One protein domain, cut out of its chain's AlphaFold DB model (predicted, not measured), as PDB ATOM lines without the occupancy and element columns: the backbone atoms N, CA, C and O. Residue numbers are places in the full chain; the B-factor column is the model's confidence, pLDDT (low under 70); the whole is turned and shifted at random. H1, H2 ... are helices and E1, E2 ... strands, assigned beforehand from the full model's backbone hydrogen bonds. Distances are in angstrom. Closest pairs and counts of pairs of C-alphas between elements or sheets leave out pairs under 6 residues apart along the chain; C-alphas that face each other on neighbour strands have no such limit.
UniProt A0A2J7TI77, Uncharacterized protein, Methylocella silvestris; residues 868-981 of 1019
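This is residues 868 to 981 of the 1019 residues of an uncharacterized protein of Methylocella silvestris (UniProt A0A2J7TI77). With little regular structure, this loop-rich slab has two strand paths turning one corner together, E1 into E2 and E3 into E4. E2 and E4 lie between H1 and the hairpin E5 and E6. Of 114 printed residues, 37 are in named elements, mixed in class: E1 to E4, H1, E5, E6, H2. It is compact, radius of gyration of the C-alphas 15.2 A, spanning 44 by 34 by 19 A.

Find C-alpha 873 at (28.745, 24.903, -45.931); E2 runs 16.8 A to 878. E4 is residues 906 to 910, E1 868 to 870, E3 900 to 903, E5 948 to 950, E6 955 to 958, H1 927 to 934, and H2 976 to 979, ending at (31.059, 30.193, -56.636).

In parallel E2 and E4, N 874 and O 906, 2.8 A, are within hydrogen-bond range; in hairpin E5 and E6, N 949 and O 957, 2.8 A. The closest C-alphas of E4 and H2, Leu 906 and Ala 977, are 5.8 A apart. In H1 every O i to N i+4 pair is within range.

The printed part has no cut; pLDDT is under 70 at 878 to 900, 911 to 926 and 969 to 972.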
ATOM      1  N   THR A 868      41.985  17.349 -45.471       81.88
ATOM      2  CA  THR A 868      41.436  18.353 -46.393       81.88
ATOM      3  C   THR A 868      39.969  18.599 -46.086       81.88
ATOM      4  O   THR A 868      39.184  17.659 -45.991       81.88
ATOM      5  N   ALA A 869      39.600  19.867 -45.934       84.44
ATOM      6  CA  ALA A 869      38.228  20.301 -45.716       84.44
ATOM      7  C   ALA A 869      37.921  21.452 -46.676       84.44
ATOM      8  O   ALA A 869      38.346  22.590 -46.459       84.44
ATOM      9  N   THR A 870      37.223  21.158 -47.772       90.81
ATOM     10  CA  THR A 870      36.972  22.150 -48.828       90.81
ATOM     11  C   THR A 870      35.560  22.094 -49.356       90.81
ATOM     12  O   THR A 870      34.992  21.013 -49.420       90.81
ATOM     13  N   ARG A 871      35.010  23.223 -49.815       93.12
ATOM     14  CA  ARG A 871      33.666  23.259 -50.414       93.12
ATOM     15  C   ARG A 871      32.607  22.736 -49.444       93.12
ATOM     16  O   ARG A 871      31.737  21.988 -49.849       93.12
ATOM     17  N   ASN A 872      32.697  23.059 -48.159       92.69
ATOM     18  CA  ASN A 872      31.642  22.741 -47.195       92.69
ATOM     19  C   ASN A 872      30.853  24.007 -46.846       92.69
ATOM     20  O   ASN A 872      31.400  25.114 -46.891       92.69
ATOM     21  N   ILE A 873      29.584  23.839 -46.483       91.88
ATOM     22  CA  ILE A 873      28.745  24.903 -45.931       91.88
ATOM     23  C   ILE A 873      28.581  24.654 -44.436       91.88
ATOM     24  O   ILE A 873      28.092  23.603 -44.036       91.88
ATOM     25  N   PHE A 874      28.958  25.634 -43.623       87.81
ATOM     26  CA  PHE A 874      28.748  25.650 -42.181       87.81
ATOM     27  C   PHE A 874      27.802  26.800 -41.841       87.81
ATOM     28  O   PHE A 874      28.178  27.966 -41.983       87.81
ATOM     29  N   ALA A 875      26.577  26.490 -41.418       85.19
ATOM     30  CA  ALA A 875      25.529  27.489 -41.212       85.19
ATOM     31  C   ALA A 875      24.768  27.265 -39.904       85.19
ATOM     32  O   ALA A 875      24.241  26.186 -39.674       85.19
ATOM     33  N   TRP A 876      24.639  28.268 -39.043       80.06
ATOM     34  CA  TRP A 876      23.834  28.098 -37.829       80.06
ATOM     35  C   TRP A 876      23.070  29.342 -37.412       80.06
ATOM     36  O   TRP A 876      23.403  30.470 -37.777       80.06
ATOM     37  N   GLN A 877      22.038  29.120 -36.607       75.81
ATOM     38  CA  GLN A 877      21.207  30.157 -36.016       75.81
ATOM     39  C   GLN A 877      21.219  30.032 -34.494       75.81
ATOM     40  O   GLN A 877      21.194  28.928 -33.961       75.81
ATOM     41  N   VAL A 878      21.242  31.164 -33.793       67.31
ATOM     42  CA  VAL A 878      21.053  31.218 -32.336       67.31
ATOM     43  C   VAL A 878      19.709  31.862 -32.056       67.31
ATOM     44  O   VAL A 878      19.406  32.926 -32.602       67.31
ATOM     45  N   VAL A 879      18.895  31.225 -31.220       58.53
ATOM     46  CA  VAL A 879      17.643  31.815 -30.749       58.53
ATOM     47  C   VAL A 879      17.995  32.905 -29.729       58.53
ATOM     48  O   VAL A 879      18.566  32.613 -28.687       58.53
ATOM     49  N   ASN A 880      17.665  34.162 -30.045       50.31
ATOM     50  CA  ASN A 880      17.958  35.376 -29.269       50.31
ATOM     51  C   ASN A 880      19.457  35.754 -29.170       50.31
ATOM     52  O   ASN A 880      20.351  34.920 -29.116       50.31
ATOM     53  N   SER A 881      19.735  37.065 -29.215       43.41
ATOM     54  CA  SER A 881      21.018  37.705 -29.602       43.41
ATOM     55  C   SER A 881      22.272  37.468 -28.726       43.41
ATOM     56  O   SER A 881      23.208  38.271 -28.750       43.41
ATOM     57  N   GLN A 882      22.350  36.379 -27.963       42.19
ATOM     58  CA  GLN A 882      23.573  36.009 -27.252       42.19
ATOM     59  C   GLN A 882      24.524  35.226 -28.167       42.19
ATOM     60  O   GLN A 882      24.128  34.357 -28.936       42.19
ATOM     61  N   LYS A 883      25.806  35.602 -28.142       47.38
ATOM     62  CA  LYS A 883      26.831  35.141 -29.086       47.38
ATOM     63  C   LYS A 883      27.056  33.624 -28.968       47.38
ATOM     64  O   LYS A 883      27.674  33.189 -27.999       47.38
ATOM     65  N   ALA A 884      26.657  32.834 -29.968       42.78
ATOM     66  CA  ALA A 884      27.265  31.513 -30.163       42.78
ATOM     67  C   ALA A 884      28.719  31.676 -30.619       42.78
ATOM     68  O   ALA A 884      29.039  32.576 -31.397       42.78
ATOM     69  N   GLY A 885      29.599  30.818 -30.104       43.28
ATOM     70  CA  GLY A 885      31.003  30.772 -30.503       43.28
ATOM     71  C   GLY A 885      31.183  30.225 -31.922       43.28
ATOM     72  O   GLY A 885      30.425  29.368 -32.368       43.28
ATOM     73  N   ALA A 886      32.208  30.724 -32.613       41.75
ATOM     74  CA  ALA A 886      32.679  30.205 -33.895       41.75
ATOM     75  C   ALA A 886      33.231  28.755 -33.774       41.75
ATOM     76  O   ALA A 886      33.484  28.284 -32.661       41.75
ATOM     77  N   PRO A 887      33.459  28.042 -34.897       42.00
ATOM     78  CA  PRO A 887      34.165  26.758 -34.921       42.00
ATOM     79  C   PRO A 887      35.546  26.792 -34.221       42.00
ATOM     80  O   PRO A 887      36.451  27.524 -34.612       42.00
ATOM     81  N   GLN A 888      35.706  25.957 -33.194       44.66
ATOM     82  CA  GLN A 888      36.945  25.387 -32.632       44.66
ATOM     83  C   GLN A 888      37.746  24.454 -33.554       44.66
ATOM     84  O   GLN A 888      37.352  23.307 -33.697       44.66
ATOM     85  N   ASN A 889      38.973  24.802 -33.952       43.00
ATOM     86  CA  ASN A 889      40.031  23.790 -34.120       43.00
ATOM     87  C   ASN A 889      40.691  23.468 -32.762       43.00
ATOM     88  O   ASN A 889      41.594  24.167 -32.313       43.00
ATOM     89  N   GLY A 890      40.195  22.459 -32.044       35.12
ATOM     90  CA  GLY A 890      40.655  22.094 -30.696       35.12
ATOM     91  C   GLY A 890      42.155  21.777 -30.558       35.12
ATOM     92  O   GLY A 890      42.555  20.636 -30.718       35.12
ATOM     93  N   ASN A 891      42.933  22.786 -30.145       32.62
ATOM     94  CA  ASN A 891      44.184  22.779 -29.359       32.62
ATOM     95  C   ASN A 891      45.486  22.089 -29.867       32.62
ATOM     96  O   ASN A 891      45.514  20.941 -30.282       32.62
ATOM     97  N   GLU A 892      46.595  22.818 -29.627       37.75
ATOM     98  CA  GLU A 892      48.007  22.400 -29.413       37.75
ATOM     99  C   GLU A 892      48.858  21.871 -30.591       37.75
ATOM    100  O   GLU A 892      49.857  21.186 -30.374       37.75
ATOM    101  N   VAL A 893      48.561  22.226 -31.838       36.78
ATOM    102  CA  VAL A 893      49.497  21.919 -32.938       36.78
ATOM    103  C   VAL A 893      50.677  22.911 -32.897       36.78
ATOM    104  O   VAL A 893      50.446  24.111 -32.714       36.78
ATOM    105  N   PRO A 894      51.943  22.470 -33.073       39.03
ATOM    106  CA  PRO A 894      53.052  23.373 -33.382       39.03
ATOM    107  C   PRO A 894      52.712  24.259 -34.600       39.03
ATOM    108  O   PRO A 894      51.780  23.940 -35.334       39.03
ATOM    109  N   PRO A 895      53.461  25.337 -34.887       42.03
ATOM    110  CA  PRO A 895      53.098  26.379 -35.866       42.03
ATOM    111  C   PRO A 895      52.920  25.947 -37.339       42.03
ATOM    112  O   PRO A 895      52.887  26.796 -38.223       42.03
ATOM    113  N   SER A 896      52.874  24.659 -37.661       48.47
ATOM    114  CA  SER A 896      52.985  24.178 -39.027       48.47
ATOM    115  C   SER A 896      51.621  23.924 -39.678       48.47
ATOM    116  O   SER A 896      51.017  22.868 -39.487       48.47
ATOM    117  N   SER A 897      51.199  24.853 -40.540       50.50
ATOM    118  CA  SER A 897      50.058  24.782 -41.476       50.50
ATOM    119  C   SER A 897      50.119  23.635 -42.507       50.50
ATOM    120  O   SER A 897      49.279  23.557 -43.396       50.50
ATOM    121  N   GLN A 898      51.103  22.738 -42.397       53.81
ATOM    122  CA  GLN A 898      51.433  21.689 -43.366       53.81
ATOM    123  C   GLN A 898      50.639  20.377 -43.197       53.81
ATOM    124  O   GLN A 898      50.735  19.502 -44.048       53.81
ATOM    125  N   PHE A 899      49.846  20.223 -42.127       57.72
ATOM    126  CA  PHE A 899      49.092  18.985 -41.839       57.72
ATOM    127  C   PHE A 899      47.587  19.081 -42.123       57.72
ATOM    128  O   PHE A 899      46.853  18.116 -41.945       57.72
ATOM    129  N   PHE A 900      47.091  20.228 -42.566       67.75
ATOM    130  CA  PHE A 900      45.688  20.367 -42.931       67.75
ATOM    131  C   PHE A 900      45.507  21.466 -43.970       67.75
ATOM    132  O   PHE A 900      46.280  22.424 -44.025       67.75
ATOM    133  N   LYS A 901      44.463  21.337 -44.787       76.81
ATOM    134  CA  LYS A 901      44.080  22.332 -45.783       76.81
ATOM    135  C   LYS A 901      42.581  22.598 -45.706       76.81
ATOM    136  O   LYS A 901      41.771  21.798 -46.170       76.81
ATOM    137  N   TYR A 902      42.255  23.755 -45.149       80.06
ATOM    138  CA  TYR A 902      40.937  24.367 -45.182       80.06
ATOM    139  C   TYR A 902      40.940  25.436 -46.257       80.06
ATOM    140  O   TYR A 902      41.813  26.310 -46.267       80.06
ATOM    141  N   ASP A 903      40.011  25.348 -47.200       85.56
ATOM    142  CA  ASP A 903      39.835  26.380 -48.216       85.56
ATOM    143  C   ASP A 903      38.517  26.206 -48.966       85.56
ATOM    144  O   ASP A 903      37.970  25.107 -49.012       85.56
ATOM    145  N   PHE A 904      38.027  27.263 -49.613       92.38
ATOM    146  CA  PHE A 904      36.785  27.219 -50.397       92.38
ATOM    147  C   PHE A 904      35.548  26.782 -49.590       92.38
ATOM    148  O   PHE A 904      34.631  26.190 -50.148       92.38
ATOM    149  N   ASN A 905      35.500  27.058 -48.287       89.88
ATOM    150  CA  ASN A 905      34.334  26.795 -47.438       89.88
ATOM    151  C   ASN A 905      33.443  28.043 -47.316       89.88
ATOM    152  O   ASN A 905      33.905  29.164 -47.535       89.88
ATOM    153  N   LEU A 906      32.178  27.864 -46.940       90.62
ATOM    154  CA  LEU A 906      31.271  28.952 -46.577       90.62
ATOM    155  C   LEU A 906      30.911  28.850 -45.092       90.62
ATOM    156  O   LEU A 906      30.442  27.807 -44.648       90.62
ATOM    157  N   TYR A 907      31.098  29.939 -44.345       85.75
ATOM    158  CA  TYR A 907      30.761  30.041 -42.922       85.75
ATOM    159  C   TYR A 907      29.719  31.139 -42.691       85.75
ATOM    160  O   TYR A 907      29.945  32.299 -43.054       85.75
ATOM    161  N   TYR A 908      28.607  30.791 -42.045       84.50
ATOM    162  CA  TYR A 908      27.488  31.698 -41.812       84.50
ATOM    163  C   TYR A 908      26.856  31.528 -40.429       84.50
ATOM    164  O   TYR A 908      26.587  30.416 -39.980       84.50
ATOM    165  N   GLN A 909      26.552  32.658 -39.790       79.44
ATOM    166  CA  GLN A 909      25.751  32.722 -38.575       79.44
ATOM    167  C   GLN A 909      24.585  33.694 -38.783       79.44
ATOM    168  O   GLN A 909      24.793  34.878 -39.049       79.44
ATOM    169  N   ALA A 910      23.353  33.211 -38.639       77.25
ATOM    170  CA  ALA A 910      22.167  34.037 -38.821       77.25
ATOM    171  C   ALA A 910      22.076  35.136 -37.747       77.25
ATOM    172  O   ALA A 910      22.208  34.871 -36.550       77.25
ATOM    173  N   GLY A 911      21.835  36.380 -38.177       68.44
ATOM    174  CA  GLY A 911      21.596  37.523 -37.286       68.44
ATOM    175  C   GLY A 911      22.824  38.060 -36.537       68.44
ATOM    176  O   GLY A 911      22.672  38.948 -35.700       68.44
ATOM    177  N   ALA A 912      24.032  37.566 -36.826       63.28
ATOM    178  CA  ALA A 912      25.266  38.035 -36.201       63.28
ATOM    179  C   ALA A 912      26.435  38.042 -37.193       63.28
ATOM    180  O   ALA A 912      26.503  37.238 -38.114       63.28
ATOM    181  N   THR A 913      27.402  38.930 -36.974       61.53
ATOM    182  CA  THR A 913      28.728  38.786 -37.581       61.53
ATOM    183  C   THR A 913      29.491  37.729 -36.786       61.53
ATOM    184  O   THR A 913      29.558  37.829 -35.562       61.53
ATOM    185  N   LEU A 914      30.085  36.735 -37.447       62.84
ATOM    186  CA  LEU A 914      31.082  35.845 -36.853       62.84
ATOM    187  C   LEU A 914      32.216  36.705 -36.287       62.84
ATOM    188  O   LEU A 914      33.015  37.254 -37.047       62.84
ATOM    189  N   VAL A 915      32.271  36.837 -34.960       48.47
ATOM    190  CA  VAL A 915      33.354  37.533 -34.255       48.47
ATOM    191  C   VAL A 915      34.267  36.497 -33.592       48.47
ATOM    192  O   VAL A 915      33.876  35.837 -32.632       48.47
ATOM    193  N   ASP A 916      35.478  36.379 -34.141       49.75
ATOM    194  CA  ASP A 916      36.741  36.012 -33.483       49.75
ATOM    195  C   ASP A 916      36.785  34.830 -32.512       49.75
ATOM    196  O   ASP A 916      37.115  35.040 -31.351       49.75
ATOM    197  N   TYR A 917      36.623  33.582 -32.967       51.03
ATOM    198  CA  TYR A 917      37.186  32.444 -32.217       51.03
ATOM    199  C   TYR A 917      37.636  31.283 -33.118       51.03
ATOM    200  O   TYR A 917      37.175  30.160 -32.948       51.03
ATOM    201  N   VAL A 918      38.609  31.509 -34.012       51.34
ATOM    202  CA  VAL A 918      39.486  30.401 -34.434       51.34
ATOM    203  C   VAL A 918      40.516  30.234 -33.314       51.34
ATOM    204  O   VAL A 918      41.476  30.994 -33.211       51.34
ATOM    205  N   ARG A 919      40.300  29.309 -32.378       45.72
ATOM    206  CA  ARG A 919      41.268  29.080 -31.290       45.72
ATOM    207  C   ARG A 919      42.349  28.085 -31.720       45.72
ATOM    208  O   ARG A 919      42.096  26.889 -31.696       45.72
ATOM    209  N   LEU A 920      43.560  28.568 -31.991       45.84
ATOM    210  CA  LEU A 920      44.753  27.762 -32.294       45.84
ATOM    211  C   LEU A 920      45.708  27.758 -31.101       45.84
ATOM    212  O   LEU A 920      46.681  28.505 -31.060       45.84
ATOM    213  N   GLY A 921      45.405  26.966 -30.071       44.66
ATOM    214  CA  GLY A 921      46.112  27.132 -28.799       44.66
ATOM    215  C   GLY A 921      45.935  28.555 -28.243       44.66
ATOM    216  O   GLY A 921      45.022  29.282 -28.637       44.66
ATOM    217  N   LYS A 922      46.743  28.944 -27.253       43.50
ATOM    218  CA  LYS A 922      46.644  30.278 -26.643       43.50
ATOM    219  C   LYS A 922      47.659  31.248 -27.268       43.50
ATOM    220  O   LYS A 922      48.834  30.880 -27.306       43.50
ATOM    221  N   PRO A 923      47.246  32.486 -27.625       49.16
ATOM    222  CA  PRO A 923      45.889  33.059 -27.529       49.16
ATOM    223  C   PRO A 923      45.010  32.805 -28.784       49.16
ATOM    224  O   PRO A 923      45.548  32.476 -29.835       49.16
ATOM    225  N   PRO A 924      43.667  32.960 -28.686       53.00
ATOM    226  CA  PRO A 924      42.738  32.871 -29.826       53.00
ATOM    227  C   PRO A 924      43.108  33.820 -30.976       53.00
ATOM    228  O   PRO A 924      43.530  34.947 -30.723       53.00
ATOM    229  N   THR A 925      42.895  33.377 -32.217       57.06
ATOM    230  CA  THR A 925      43.185  34.125 -33.454       57.06
ATOM    231  C   THR A 925      41.896  34.504 -34.197       57.06
ATOM    232  O   THR A 925      40.913  33.757 -34.168       57.06
ATOM    233  N   SER A 926      41.886  35.659 -34.870       67.62
ATOM    234  CA  SER A 926      40.784  36.077 -35.757       67.62
ATOM    235  C   SER A 926      40.779  35.280 -37.077       67.62
ATOM    236  O   SER A 926      41.773  34.648 -37.433       67.62
ATOM    237  N   PHE A 927      39.694  35.330 -37.866       71.31
ATOM    238  CA  PHE A 927      39.702  34.781 -39.242       71.31
ATOM    239  C   PHE A 927      40.745  35.473 -40.138       71.31
ATOM    240  O   PHE A 927      41.270  34.862 -41.070       71.31
ATOM    241  N   ALA A 928      41.056  36.743 -39.860       74.31
ATOM    242  CA  ALA A 928      42.126  37.460 -40.544       74.31
ATOM    243  C   ALA A 928      43.491  36.848 -40.198       74.31
ATOM    244  O   ALA A 928      44.258  36.522 -41.101       74.31
ATOM    245  N   ASP A 929      43.749  36.583 -38.917       72.50
ATOM    246  CA  ASP A 929      44.969  35.906 -38.466       72.50
ATOM    247  C   ASP A 929      45.059  34.468 -39.004       72.50
ATOM    248  O   ASP A 929      46.129  34.035 -39.416       72.50
ATOM    249  N   TRP A 930      43.942  33.735 -39.082       73.19
ATOM    250  CA  TRP A 930      43.879  32.393 -39.683       73.19
ATOM    251  C   TRP A 930      44.359  32.383 -41.140       73.19
ATOM    252  O   TRP A 930      45.168  31.544 -41.546       73.19
ATOM    253  N   ARG A 931      43.925  33.381 -41.913       79.88
ATOM    254  CA  ARG A 931      44.344  33.569 -43.305       79.88
ATOM    255  C   ARG A 931      45.790  34.023 -43.411       79.88
ATOM    256  O   ARG A 931      46.552  33.456 -44.188       79.88
ATOM    257  N   THR A 932      46.173  35.038 -42.642       76.50
ATOM    258  CA  THR A 932      47.473  35.701 -42.784       76.50
ATOM    259  C   THR A 932      48.615  34.911 -42.152       76.50
ATOM    260  O   THR A 932      49.673  34.800 -42.764       76.50
ATOM    261  N   LEU A 933      48.424  34.349 -40.955       71.19
ATOM    262  CA  LEU A 933      49.471  33.619 -40.233       71.19
ATOM    263  C   LEU A 933      49.603  32.168 -40.707       71.19
ATOM    264  O   LEU A 933      50.707  31.629 -40.685       71.19
ATOM    265  N   TYR A 934      48.503  31.539 -41.139       70.62
ATOM    266  CA  TYR A 934      48.480  30.099 -41.435       70.62
ATOM    267  C   TYR A 934      48.141  29.749 -42.891       70.62
ATOM    268  O   TYR A 934      48.302  28.590 -43.273       70.62
ATOM    269  N   GLY A 935      47.711  30.707 -43.724       76.69
ATOM    270  CA  GLY A 935      47.399  30.469 -45.142       76.69
ATOM    271  C   GLY A 935      46.141  29.621 -45.381       76.69
ATOM    272  O   GLY A 935      46.016  28.966 -46.419       76.69
ATOM    273  N   GLN A 936      45.227  29.597 -44.414       78.62
ATOM    274  CA  GLN A 936      44.028  28.759 -44.416       78.62
ATOM    275  C   GLN A 936      42.776  29.584 -44.730       78.62
ATOM    276  O   GLN A 936      42.729  30.776 -44.431       78.62
ATOM    277  N   ASP A 937      41.768  28.960 -45.346       80.12
ATOM    278  CA  ASP A 937      40.485  29.583 -45.711       80.12
ATOM    279  C   ASP A 937      40.634  30.918 -46.473       80.12
ATOM    280  O   ASP A 937      39.796  31.824 -46.366       80.12
ATOM    281  N   VAL A 938      41.719  31.054 -47.243       87.38
ATOM    282  CA  VAL A 938      42.066  32.261 -48.010       87.38
ATOM    283  C   VAL A 938      41.039  32.568 -49.101       87.38
ATOM    284  O   VAL A 938      40.779  33.738 -49.367       87.38
ATOM    285  N   HIS A 939      40.406  31.540 -49.671       91.94
ATOM    286  CA  HIS A 939      39.338  31.665 -50.666       91.94
ATOM    287  C   HIS A 939      37.944  31.396 -50.086       91.94
ATOM    288  O   HIS A 939      36.955  31.466 -50.810       91.94
ATOM    289  N   SER A 940      37.841  31.070 -48.797       89.06
ATOM    290  CA  SER A 940      36.559  30.797 -48.147       89.06
ATOM    291  C   SER A 940      35.718  32.067 -47.994       89.06
ATOM    292  O   SER A 940      36.238  33.176 -47.848       89.06
ATOM    293  N   ILE A 941      34.400  31.909 -47.974       89.81
ATOM    294  CA  ILE A 941      33.440  32.992 -47.748       89.81
ATOM    295  C   ILE A 941      33.001  32.946 -46.282       89.81
ATOM    296  O   ILE A 941      32.682  31.886 -45.754       89.81
ATOM    297  N   VAL A 942      32.993  34.095 -45.608       84.25
ATOM    298  CA  VAL A 942      32.620  34.216 -44.189       84.25
ATOM    299  C   VAL A 942      31.576  35.320 -44.067       84.25
ATOM    300  O   VAL A 942      31.734  36.360 -44.701       84.25
ATOM    301  N   ASN A 943      30.560  35.116 -43.224       81.31
ATOM    302  CA  ASN A 943      29.468  36.068 -42.973       81.31
ATOM    303  C   ASN A 943      28.567  36.348 -44.183       81.31
ATOM    304  O   ASN A 943      27.999  37.433 -44.291       81.31
ATOM    305  N   GLU A 944      28.408  35.376 -45.078       87.81
ATOM    306  CA  GLU A 944      27.471  35.472 -46.198       87.81
ATOM    307  C   GLU A 944      26.416  34.381 -46.084       87.81
ATOM    308  O   GLU A 944      26.752  33.223 -45.844       87.81
ATOM    309  N   ASP A 945      25.152  34.761 -46.255       90.44
ATOM    310  CA  ASP A 945      24.017  33.841 -46.218       90.44
ATOM    311  C   ASP A 945      24.165  32.765 -47.319       90.44
ATOM    312  O   ASP A 945      24.330  33.123 -48.491       90.44
ATOM    313  N   PRO A 946      24.107  31.457 -46.985       92.44
ATOM    314  CA  PRO A 946      24.113  30.372 -47.962       92.44
ATOM    315  C   PRO A 946      22.936  30.415 -48.945       92.44
ATOM    316  O   PRO A 946      22.998  29.731 -49.965       92.44
ATOM    317  N   ASN A 947      21.902  31.211 -48.649       92.75
ATOM    318  CA  ASN A 947      20.662  31.365 -49.401       92.75
ATOM    319  C   ASN A 947      19.751  30.124 -49.348       92.75
ATOM    320  O   ASN A 947      19.124  29.753 -50.343       92.75
ATOM    321  N   PHE A 948      19.683  29.484 -48.177       91.75
ATOM    322  CA  PHE A 948      18.725  28.410 -47.894       91.75
ATOM    323  C   PHE A 948      17.288  28.944 -47.813       91.75
ATOM    324  O   PHE A 948      17.068  30.088 -47.408       91.75
ATOM    325  N   THR A 949      16.299  28.121 -48.163       90.94
ATOM    326  CA  THR A 949      14.877  28.470 -48.048       90.94
ATOM    327  C   THR A 949      14.493  28.718 -46.592       90.94
ATOM    328  O   THR A 949      14.066  29.837 -46.282       90.94
ATOM    329  N   ASP A 950      14.726  27.744 -45.705       86.88
ATOM    330  CA  ASP A 950      14.418  27.830 -44.272       86.88
ATOM    331  C   ASP A 950      15.383  26.981 -43.420       86.88
ATOM    332  O   ASP A 950      15.142  25.816 -43.103       86.88
ATOM    333  N   LEU A 951      16.480  27.614 -42.991       84.62
ATOM    334  CA  LEU A 951      17.490  27.012 -42.115       84.62
ATOM    335  C   LEU A 951      16.899  26.467 -40.802       84.62
ATOM    336  O   LEU A 951      17.390  25.464 -40.288       84.62
ATOM    337  N   ALA A 952      15.881  27.122 -40.235       80.38
ATOM    338  CA  ALA A 952      15.401  26.808 -38.890       80.38
ATOM    339  C   ALA A 952      14.613  25.494 -38.839       80.38
ATOM    340  O   ALA A 952      14.684  24.751 -37.852       80.38
ATOM    341  N   ASN A 953      13.887  25.215 -39.922       80.50
ATOM    342  CA  ASN A 953      13.052  24.028 -40.077       80.50
ATOM    343  C   ASN A 953      13.725  22.910 -40.890       80.50
ATOM    344  O   ASN A 953      13.135  21.846 -41.056       80.50
ATOM    345  N   GLY A 954      14.971  23.112 -41.329       82.75
ATOM    346  CA  GLY A 954      15.742  22.111 -42.068       82.75
ATOM    347  C   GLY A 954      15.492  22.102 -43.579       82.75
ATOM    348  O   GLY A 954      15.802  21.109 -44.230       82.75
ATOM    349  N   ASP A 955      14.951  23.182 -44.150       87.69
ATOM    350  CA  ASP A 955      14.819  23.340 -45.600       87.69
ATOM    351  C   ASP A 955      16.094  23.951 -46.196       87.69
ATOM    352  O   ASP A 955      16.303  25.172 -46.215       87.69
ATOM    353  N   PHE A 956      16.953  23.060 -46.693       89.38
ATOM    354  CA  PHE A 956      18.242  23.389 -47.299       89.38
ATOM    355  C   PHE A 956      18.182  23.552 -48.816       89.38
ATOM    356  O   PHE A 956      19.234  23.644 -49.457       89.38
ATOM    357  N   ASN A 957      16.985  23.618 -49.408       89.19
ATOM    358  CA  ASN A 957      16.871  24.020 -50.801       89.19
ATOM    359  C   ASN A 957      17.455  25.428 -50.962       89.19
ATOM    360  O   ASN A 957      17.223  26.322 -50.147       89.19
ATOM    361  N   PHE A 958      18.234  25.639 -52.019       90.56
ATOM    362  CA  PHE A 958      18.702  26.977 -52.352       90.56
ATOM    363  C   PHE A 958      17.587  27.754 -53.042       90.56
ATOM    364  O   PHE A 958      16.970  27.270 -53.997       90.56
ATOM    365  N   ARG A 959      17.361  28.993 -52.604       89.75
ATOM    366  CA  ARG A 959      16.371  29.875 -53.231       89.75
ATOM    367  C   ARG A 959      16.761  30.168 -54.683       89.75
ATOM    368  O   ARG A 959      17.940  30.235 -55.031       89.75
ATOM    369  N   THR A 960      15.764  30.377 -55.542       87.94
ATOM    370  CA  THR A 960      15.966  30.677 -56.975       87.94
ATOM    371  C   THR A 960      16.573  32.055 -57.225       87.94
ATOM    372  O   THR A 960      17.174  32.282 -58.273       87.94
ATOM    373  N   GLU A 961      16.429  32.965 -56.265       84.62
ATOM    374  CA  GLU A 961      16.955  34.326 -56.284       84.62
ATOM    375  C   GLU A 961      17.725  34.596 -54.984       84.62
ATOM    376  O   GLU A 961      17.493  33.938 -53.969       84.62
ATOM    377  N   GLY A 962      18.657  35.548 -55.012       83.69
ATOM    378  CA  GLY A 962      19.517  35.876 -53.876       83.69
ATOM    379  C   GLY A 962      20.956  36.167 -54.295       83.69
ATOM    380  O   GLY A 962      21.285  36.224 -55.481       83.69
ATOM    381  N   ARG A 963      21.830  36.385 -53.311       82.25
ATOM    382  CA  ARG A 963      23.262  36.621 -53.540       82.25
ATOM    383  C   ARG A 963      23.962  35.282 -53.779       82.25
ATOM    384  O   ARG A 963      23.773  34.354 -53.006       82.25
ATOM    385  N   GLY A 964      24.799  35.183 -54.811       85.81
ATOM    386  CA  GLY A 964      25.560  33.964 -55.095       85.81
ATOM    387  C   GLY A 964      25.692  33.663 -56.582       85.81
ATOM    388  O   GLY A 964      25.260  34.446 -57.424       85.81
ATOM    389  N   ALA A 965      26.304  32.523 -56.899       86.62
ATOM    390  CA  ALA A 965      26.356  32.004 -58.261       86.62
ATOM    391  C   ALA A 965      25.285  30.916 -58.452       86.62
ATOM    392  O   ALA A 965      24.958  30.214 -57.489       86.62
ATOM    393  N   PRO A 966      24.766  30.726 -59.677       88.81
ATOM    394  CA  PRO A 966      23.988  29.539 -60.009       88.81
ATOM    395  C   PRO A 966      24.806  28.273 -59.754       88.81
ATOM    396  O   PRO A 966      25.967  28.177 -60.158       88.81
ATOM    397  N   CYS A 967      24.201  27.293 -59.095       84.81
ATOM    398  CA  CYS A 967      24.876  26.039 -58.791       84.81
ATOM    399  C   CYS A 967      24.974  25.124 -60.020       84.81
ATOM    400  O   CYS A 967      24.049  25.034 -60.836       84.81
ATOM    401  N   LYS A 968      26.111  24.427 -60.166       75.62
ATOM    402  CA  LYS A 968      26.309  23.442 -61.241       75.62
ATOM    403  C   LYS A 968      25.264  22.324 -61.131       75.62
ATOM    404  O   LYS A 968      24.920  21.908 -60.033       75.62
ATOM    405  N   GLY A 969      24.768  21.837 -62.273       65.31
ATOM    406  CA  GLY A 969      23.790  20.738 -62.336       65.31
ATOM    407  C   GLY A 969      22.322  21.162 -62.498       65.31
ATOM    408  O   GLY A 969      21.471  20.308 -62.723       65.31
ATOM    409  N   GLY A 970      22.013  22.465 -62.468       55.41
ATOM    410  CA  GLY A 970      20.755  23.010 -63.003       55.41
ATOM    411  C   GLY A 970      19.478  22.791 -62.176       55.41
ATOM    412  O   GLY A 970      18.403  23.106 -62.678       55.41
ATOM    413  N   ARG A 971      19.559  22.291 -60.932       56.66
ATOM    414  CA  ARG A 971      18.389  22.096 -60.042       56.66
ATOM    415  C   ARG A 971      18.479  22.781 -58.666       56.66
ATOM    416  O   ARG A 971      17.691  22.458 -57.792       56.66
ATOM    417  N   GLY A 972      19.420  23.699 -58.444       60.97
ATOM    418  CA  GLY A 972      19.824  24.081 -57.080       60.97
ATOM    419  C   GLY A 972      19.911  25.576 -56.803       60.97
ATOM    420  O   GLY A 972      20.875  25.983 -56.175       60.97
ATOM    421  N   GLY A 973      18.975  26.393 -57.297       83.19
ATOM    422  CA  GLY A 973      18.915  27.821 -56.949       83.19
ATOM    423  C   GLY A 973      20.229  28.596 -57.154       83.19
ATOM    424  O   GLY A 973      21.034  28.283 -58.040       83.19
ATOM    425  N   VAL A 974      20.435  29.633 -56.341       90.31
ATOM    426  CA  VAL A 974      21.675  30.423 -56.294       90.31
ATOM    427  C   VAL A 974      22.257  30.411 -54.883       90.31
ATOM    428  O   VAL A 974      21.524  30.576 -53.913       90.31
ATOM    429  N   SER A 975      23.578  30.243 -54.761       93.31
ATOM    430  CA  SER A 975      24.279  30.273 -53.469       93.31
ATOM    431  C   SER A 975      25.705  30.816 -53.620       93.31
ATOM    432  O   SER A 975      26.365  30.543 -54.633       93.31
ATOM    433  N   PRO A 976      26.253  31.564 -52.642       94.56
ATOM    434  CA  PRO A 976      27.658  31.964 -52.673       94.56
ATOM    435  C   PRO A 976      28.611  30.761 -52.621       94.56
ATOM    436  O   PRO A 976      29.681  30.805 -53.227       94.56
ATOM    437  N   ALA A 977      28.210  29.651 -51.988       93.38
ATOM    438  CA  ALA A 977      29.005  28.422 -51.939       93.38
ATOM    439  C   ALA A 977      29.267  27.842 -53.340       93.38
ATOM    440  O   ALA A 977      30.332  27.289 -53.613       93.38
ATOM    441  N   CYS A 978      28.334  28.027 -54.272       92.06
ATOM    442  CA  CYS A 978      28.470  27.521 -55.632       92.06
ATOM    443  C   CYS A 978      29.559  28.248 -56.436       92.06
ATOM    444  O   CYS A 978      30.177  27.643 -57.312       92.06
ATOM    445  N   ALA A 979      29.898  29.493 -56.077       90.81
ATOM    446  CA  ALA A 979      31.059  30.193 -56.636       90.81
ATOM    447  C   ALA A 979      32.396  29.584 -56.172       90.81
ATOM    448  O   ALA A 979      33.391  29.650 -56.889       90.81
ATOM    449  N   LEU A 980      32.407  28.936 -55.002       92.62
ATOM    450  CA  LEU A 980      33.542  28.155 -54.496       92.62
ATOM    451  C   LEU A 980      33.635  26.775 -55.172       92.62
ATOM    452  O   LEU A 980      34.601  26.036 -54.976       92.62
ATOM    453  N   GLY A 981      32.643  26.441 -56.005       92.12
ATOM    454  CA  GLY A 981      32.462  25.156 -56.665       92.12
ATOM    455  C   GLY A 981      31.943  24.072 -55.725       92.12
ATOM    456  O   GLY A 981      32.348  22.924 -55.880       92.12
TER     457      GLY A 981